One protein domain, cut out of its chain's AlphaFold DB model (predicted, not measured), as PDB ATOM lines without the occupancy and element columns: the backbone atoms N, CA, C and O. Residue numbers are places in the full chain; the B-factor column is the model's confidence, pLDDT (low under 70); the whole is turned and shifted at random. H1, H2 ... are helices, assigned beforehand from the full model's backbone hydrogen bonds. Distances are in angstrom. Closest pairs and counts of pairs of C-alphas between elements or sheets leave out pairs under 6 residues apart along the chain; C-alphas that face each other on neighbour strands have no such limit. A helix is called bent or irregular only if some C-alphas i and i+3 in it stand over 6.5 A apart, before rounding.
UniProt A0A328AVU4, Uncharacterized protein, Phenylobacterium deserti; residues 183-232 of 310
ATOM      1  N   VAL A 183      22.793 -20.826  30.431       71.31
ATOM      2  CA  VAL A 183      23.766 -21.838  30.866       71.31
ATOM      3  C   VAL A 183      23.227 -23.247  30.656       71.31
ATOM      4  O   VAL A 183      23.972 -24.092  30.184       71.31
ATOM      5  N   GLY A 184      21.949 -23.514  30.939       72.56
ATOM      6  CA  GLY A 184      21.341 -24.830  30.720       72.56
ATOM      7  C   GLY A 184      21.394 -25.272  29.255       72.56
ATOM      8  O   GLY A 184      21.782 -26.405  28.968       72.56
ATOM      9  N   ASN A 185      21.099 -24.360  28.326       74.12
ATOM     10  CA  ASN A 185      21.124 -24.644  26.889       74.12
ATOM     11  C   ASN A 185      22.555 -24.837  26.363       74.12
ATOM     12  O   ASN A 185      22.823 -25.777  25.613       74.12
ATOM     13  N   VAL A 186      23.493 -23.987  26.798       74.00
ATOM     14  CA  VAL A 186      24.917 -24.116  26.444       74.00
ATOM     15  C   VAL A 186      25.516 -25.384  27.047       74.00
ATOM     16  O   VAL A 186      26.214 -26.115  26.354       74.00
ATOM     17  N   ALA A 187      25.205 -25.698  28.304       77.44
ATOM     18  CA  ALA A 187      25.689 -26.893  28.985       77.44
ATOM     19  C   ALA A 187      25.130 -28.182  28.363       77.44
ATOM     20  O   ALA A 187      25.854 -29.171  28.282       77.44
ATOM     21  N   GLY A 188      23.877 -28.182  27.891       75.75
ATOM     22  CA  GLY A 188      23.282 -29.316  27.176       75.75
ATOM     23  C   GLY A 188      23.986 -29.604  25.847       75.75
ATOM     24  O   GLY A 188      24.411 -30.735  25.605       75.75
ATOM     25  N   ALA A 189      24.196 -28.568  25.029       73.06
ATOM     26  CA  ALA A 189      24.926 -28.681  23.765       73.06
ATOM     27  C   ALA A 189      26.414 -29.018  23.977       73.06
ATOM     28  O   ALA A 189      26.995 -29.808  23.229       73.06
ATOM     29  N   ALA A 190      27.025 -28.461  25.025       74.19
ATOM     30  CA  ALA A 190      28.390 -28.771  25.413       74.19
ATOM     31  C   ALA A 190      28.522 -30.221  25.881       74.19
ATOM     32  O   ALA A 190      29.459 -30.879  25.461       74.19
ATOM     33  N   ARG A 191      27.587 -30.767  26.673       77.56
ATOM     34  CA  ARG A 191      27.633 -32.171  27.126       77.56
ATOM     35  C   ARG A 191      27.579 -33.167  25.971       77.56
ATOM     36  O   ARG A 191      28.355 -34.117  25.963       77.56
ATOM     37  N   GLN A 192      26.706 -32.932  24.993       78.75
ATOM     38  CA  GLN A 192      26.583 -33.807  23.823       78.75
ATOM     39  C   GLN A 192      27.837 -33.767  22.937       78.75
ATOM     40  O   GLN A 192      28.262 -34.801  22.431       78.75
ATOM     41  N   ARG A 193      28.474 -32.599  22.793       67.44
ATOM     42  CA  ARG A 193      29.721 -32.455  22.019       67.44
ATOM     43  C   ARG A 193      30.976 -32.850  22.802       67.44
ATOM     44  O   ARG A 193      31.931 -33.347  22.213       67.44
ATOM     45  N   ALA A 194      30.970 -32.686  24.122       71.81
ATOM     46  CA  ALA A 194      32.085 -33.039  24.991       71.81
ATOM     47  C   ALA A 194      32.336 -34.548  24.982       71.81
ATOM     48  O   ALA A 194      33.492 -34.948  24.930       71.81
ATOM     49  N   GLY A 195      31.299 -35.390  24.942       73.44
ATOM     50  CA  GLY A 195      31.469 -36.851  24.937       73.44
ATOM     51  C   GLY A 195      32.412 -37.373  23.839       73.44
ATOM     52  O   GLY A 195      33.214 -38.262  24.106       73.44
ATOM     53  N   ALA A 196      32.384 -36.764  22.647       68.50
ATOM     54  CA  ALA A 196      33.267 -37.117  21.530       68.50
ATOM     55  C   ALA A 196      34.559 -36.276  21.482       68.50
ATOM     56  O   ALA A 196      35.613 -36.775  21.096       68.50
ATOM     57  N   ALA A 197      34.516 -35.009  21.907       65.94
ATOM     58  CA  ALA A 197      35.672 -34.112  21.852       65.94
ATOM     59  C   ALA A 197      36.683 -34.325  22.998       65.94
ATOM     60  O   ALA A 197      37.854 -33.981  22.855       65.94
ATOM     61  N   THR A 198      36.261 -34.898  24.133       74.19
ATOM     62  CA  THR A 198      37.103 -34.982  25.343       74.19
ATOM     63  C   THR A 198      38.314 -35.896  25.152       74.19
ATOM     64  O   THR A 198      39.378 -35.603  25.687       74.19
ATOM     65  N   GLN A 199      38.193 -36.963  24.355       75.69
ATOM     66  CA  GLN A 199      39.286 -37.926  24.160       75.69
ATOM     67  C   GLN A 199      40.481 -37.295  23.426       75.69
ATOM     68  O   GLN A 199      41.622 -37.455  23.853       75.69
ATOM     69  N   HIS A 200      40.224 -36.486  22.395       68.75
ATOM     70  CA  HIS A 200      41.274 -35.759  21.672       68.75
ATOM     71  C   HIS A 200      41.719 -34.479  22.388       68.75
ATOM     72  O   HIS A 200      42.886 -34.088  22.305       68.75
ATOM     73  N   ALA A 201      40.817 -33.843  23.141       78.50
ATOM     74  CA  ALA A 201      41.153 -32.676  23.944       78.50
ATOM     75  C   ALA A 201      42.124 -33.022  25.078       78.50
ATOM     76  O   ALA A 201      43.025 -32.237  25.335       78.50
ATOM     77  N   GLN A 202      41.996 -34.183  25.733       82.62
ATOM     78  CA  GLN A 202      42.902 -34.569  26.822       82.62
ATOM     79  C   GLN A 202      44.340 -34.785  26.347       82.62
ATOM     80  O   GLN A 202      45.268 -34.344  27.021       82.62
ATOM     81  N   GLN A 203      44.523 -35.414  25.185       82.56
ATOM     82  CA  GLN A 203      45.850 -35.617  24.598       82.56
ATOM     83  C   GLN A 203      46.464 -34.276  24.195       82.56
ATOM     84  O   GLN A 203      47.523 -33.918  24.692       82.56
ATOM     85  N   THR A 204      45.718 -33.458  23.446       77.88
ATOM     86  CA  THR A 204      46.165 -32.115  23.039       77.88
ATOM     87  C   THR A 204      46.457 -31.214  24.241       77.88
ATOM     88  O   THR A 204      47.405 -30.440  24.225       77.88
ATOM     89  N   PHE A 205      45.656 -31.309  25.304       79.50
ATOM     90  CA  PHE A 205      45.851 -30.546  26.532       79.50
ATOM     91  C   PHE A 205      47.092 -31.011  27.296       79.50
ATOM     92  O   PHE A 205      47.853 -30.175  27.770       79.50
ATOM     93  N   THR A 206      47.327 -32.322  27.380       85.88
ATOM     94  CA  THR A 206      48.523 -32.884  28.026       85.88
ATOM     95  C   THR A 206      49.784 -32.524  27.239       85.88
ATOM     96  O   THR A 206      50.769 -32.078  27.823       85.88
ATOM     97  N   ASP A 207      49.735 -32.616  25.912       83.44
ATOM     98  CA  ASP A 207      50.846 -32.259  25.027       83.44
ATOM     99  C   ASP A 207      51.138 -30.754  25.056       83.44
ATOM    100  O   ASP A 207      52.298 -30.342  25.121       83.44
ATOM    101  N   ALA A 208      50.097 -29.917  25.084       79.50
ATOM    102  CA  ALA A 208      50.240 -28.472  25.219       79.50
ATOM    103  C   ALA A 208      50.749 -28.056  26.609       79.50
ATOM    104  O   ALA A 208      51.551 -27.129  26.703       79.50
ATOM    105  N   LEU A 209      50.346 -28.749  27.681       84.38
ATOM    106  CA  LEU A 209      50.895 -28.535  29.025       84.38
ATOM    107  C   LEU A 209      52.395 -28.839  29.086       84.38
ATOM    108  O   LEU A 209      53.132 -28.118  29.757       84.38
ATOM    109  N   ASN A 210      52.839 -29.880  28.380       89.44
ATOM    110  CA  ASN A 210      54.244 -30.281  28.337       89.44
ATOM    111  C   ASN A 210      55.091 -29.392  27.415       89.44
ATOM    112  O   ASN A 210      56.271 -29.185  27.689       89.44
ATOM    113  N   SER A 211      54.503 -28.864  26.340       87.12
ATOM    114  CA  SER A 211      55.235 -28.105  25.317       87.12
ATOM    115  C   SER A 211      55.264 -26.603  25.604       87.12
ATOM    116  O   SER A 211      56.297 -25.959  25.437       87.12
ATOM    117  N   GLU A 212      54.145 -26.029  26.059       83.69
ATOM    118  CA  GLU A 212      53.989 -24.587  26.287       83.69
ATOM    119  C   GLU A 212      53.145 -24.306  27.549       83.69
ATOM    120  O   GLU A 212      52.015 -23.803  27.464       83.69
ATOM    121  N   PRO A 213      53.684 -24.565  28.759       81.88
ATOM    122  CA  PRO A 213      52.934 -24.395  30.006       81.88
ATOM    123  C   PRO A 213      52.434 -22.956  30.211       81.88
ATOM    124  O   PRO A 213      51.354 -22.744  30.763       81.88
ATOM    125  N   LEU A 214      53.175 -21.956  29.722       88.88
ATOM    126  CA  LEU A 214      52.788 -20.544  29.812       88.88
ATOM    127  C   LEU A 214      51.588 -20.197  28.922       88.88
ATOM    128  O   LEU A 214      50.746 -19.398  29.329       88.88
ATOM    129  N   LEU A 215      51.482 -20.798  27.732       76.19
ATOM    130  CA  LEU A 215      50.386 -20.532  26.799       76.19
ATOM    131  C   LEU A 215      49.063 -21.081  27.350       76.19
ATOM    132  O   LEU A 215      48.059 -20.366  27.387       76.19
ATOM    133  N   ILE A 216      49.077 -22.325  27.843       82.94
ATOM    134  CA  ILE A 216      47.915 -22.942  28.495       82.94
ATOM    135  C   ILE A 216      47.546 -22.190  29.774       82.94
ATOM    136  O   ILE A 216      46.363 -21.930  29.996       82.94
ATOM    137  N   ALA A 217      48.524 -21.779  30.589       83.81
ATOM    138  CA  ALA A 217      48.260 -20.952  31.765       83.81
ATOM    139  C   ALA A 217      47.612 -19.609  31.380       83.81
ATOM    140  O   ALA A 217      46.625 -19.208  31.998       83.81
ATOM    141  N   GLY A 218      48.100 -18.949  30.325       86.69
ATOM    142  CA  GLY A 218      47.537 -17.699  29.813       86.69
ATOM    143  C   GLY A 218      46.091 -17.850  29.334       86.69
ATOM    144  O   GLY A 218      45.215 -17.095  29.760       86.69
ATOM    145  N   LEU A 219      45.809 -18.862  28.509       81.12
ATOM    146  CA  LEU A 219      44.452 -19.173  28.045       81.12
ATOM    147  C   LEU A 219      43.528 -19.581  29.201       81.12
ATOM    148  O   LEU A 219      42.384 -19.127  29.276       81.12
ATOM    149  N   GLY A 220      44.032 -20.393  30.129       84.88
ATOM    150  CA  GLY A 220      43.309 -20.858  31.307       84.88
ATOM    151  C   GLY A 220      42.895 -19.718  32.235       84.88
ATOM    152  O   GLY A 220      41.763 -19.714  32.710       84.88
ATOM    153  N   ILE A 221      43.753 -18.713  32.437       86.38
ATOM    154  CA  ILE A 221      43.423 -17.519  33.230       86.38
ATOM    155  C   ILE A 221      42.290 -16.728  32.574       86.38
ATOM    156  O   ILE A 221      41.353 -16.329  33.261       86.38
ATOM    157  N   VAL A 222      42.333 -16.526  31.254       81.81
ATOM    158  CA  VAL A 222      41.292 -15.770  30.536       81.81
ATOM    159  C   VAL A 222      39.944 -16.488  30.611       81.81
ATOM    160  O   VAL A 222      38.933 -15.883  30.974       81.81
ATOM    161  N   VAL A 223      39.926 -17.789  30.314       86.44
ATOM    162  CA  VAL A 223      38.703 -18.602  30.362       86.44
ATOM    163  C   VAL A 223      38.189 -18.726  31.799       86.44
ATOM    164  O   VAL A 223      37.000 -18.533  32.050       86.44
ATOM    165  N   GLY A 224      39.079 -18.987  32.756       78.62
ATOM    166  CA  GLY A 224      38.753 -19.109  34.174       78.62
ATOM    167  C   GLY A 224      38.202 -17.814  34.766       78.62
ATOM    168  O   GLY A 224      37.220 -17.860  35.500       78.62
ATOM    169  N   ALA A 225      38.756 -16.658  34.394       85.94
ATOM    170  CA  ALA A 225      38.242 -15.356  34.811       85.94
ATOM    171  C   ALA A 225      36.853 -15.076  34.229       85.94
ATOM    172  O   ALA A 225      35.987 -14.579  34.942       85.94
ATOM    173  N   ALA A 226      36.606 -15.431  32.965       80.25
ATOM    174  CA  ALA A 226      35.288 -15.276  32.353       80.25
ATOM    175  C   ALA A 226      34.228 -16.158  33.037       80.25
ATOM    176  O   ALA A 226      33.124 -15.691  33.315       80.25
ATOM    177  N   ILE A 227      34.572 -17.412  33.355       81.75
ATOM    178  CA  ILE A 227      33.690 -18.328  34.092       81.75
ATOM    179  C   ILE A 227      33.479 -17.829  35.525       81.75
ATOM    180  O   ILE A 227      32.339 -17.725  35.969       81.75
ATOM    181  N   GLY A 228      34.551 -17.473  36.234       77.88
ATOM    182  CA  GLY A 228      34.491 -16.971  37.608       77.88
ATOM    183  C   GLY A 228      33.697 -15.670  37.728       77.88
ATOM    184  O   GLY A 228      32.913 -15.523  38.656       77.88
ATOM    185  N   ALA A 229      33.811 -14.766  36.752       80.75
ATOM    186  CA  ALA A 229      33.022 -13.535  36.704       80.75
ATOM    187  C   ALA A 229      31.542 -13.775  36.356       80.75
ATOM    188  O   ALA A 229      30.694 -12.946  36.682       80.75
ATOM    189  N   ALA A 230      31.223 -14.888  35.689       78.31
ATOM    190  CA  ALA A 230      29.851 -15.281  35.381       78.31
ATOM    191  C   ALA A 230      29.172 -16.039  36.536       78.31
ATOM    192  O   ALA A 230      27.939 -16.102  36.586       78.31
ATOM    193  N   LEU A 231      29.951 -16.622  37.456       77.50
ATOM    194  CA  LEU A 231      29.433 -17.315  38.631       77.50
ATOM    195  C   LEU A 231      29.152 -16.313  39.768       77.50
ATOM    196  O   LEU A 231      30.010 -15.498  40.102       77.50
ATOM    197  N   PRO A 232      27.959 -16.348  40.392       69.81
ATOM    198  CA  PRO A 232      27.688 -15.541  41.577       69.81
ATOM    199  C   PRO A 232      28.587 -15.987  42.732       69.81
ATOM    200  O   PRO A 232      28.731 -17.192  42.948       69.81
TER     201      PRO A 232
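AT A GLANCE: This is residues 183 to 232 of the 310 residues of an uncharacterized protein of Phenylobacterium deserti (UniProt A0A328AVU4). You are looking at a flat, open triangle of helical rods with an empty middle: the two arms of a bent helix, H1a and H1b, make one corner, and H2 folds back from the far end of H1b toward the side where H1a began. The third corner, between the first and last printed residues, stays open. The printed part has 50 residues with two named helices, H1 then H2, and no named strand; its class is all helix. It is loose, with a radius of gyration of the C-alphas of 13.1 A, and spans 34 by 28 by 9 A.

HOW THE PARTS SIT: Start with H1, residues 183 to 211, which by its hydrogen bonds was assigned as one helix but is bent: C-alphas 196 and 199 are 6.6 A apart. Its arms H1a, residues 183 to 196, and H1b, residues 199 to 211, are about perpendicular, at 87 degrees. After a tight link of one residue, Glu 212, comes H2, residues 213 to 230. H1b and H2 are close but not clearly touching; their closest C-alphas, those of Leu 209 and Ile 216, are 6.4 A apart. They run opposite ways at a steep tilt of 56 degrees. H1a and H2 are apart. In H2 every O i to N i+4 pair is within hydrogen-bond range; in H1a 9 of 10 are, in H1b 8 of 9.

IN THESE COORDINATES: Find C-alpha 183 at (23.766, -21.838, 30.866); from there H1a runs 20.3 A to C-alpha 196. Pick up H1b at C-alpha 199, (39.286, -37.926, 24.160), and go 18.8 A to C-alpha 211. H2 then covers 25.4 A, ending at C-alpha 230, (29.851, -15.281, 35.381).

THE WHOLE: The two C-alphas farthest apart, those of Gly 184 and Ser 211, are 34.5 A apart, while those of Val 183 and Pro 232 are 13.0 A apart. Residues 183 to 204, 210 to 215 and 218 to 232 stand free. The printed part has no cut. Mean pLDDT of the printed part is 78.8; residues 193, 196 to 197, 200 and 232 are under 70.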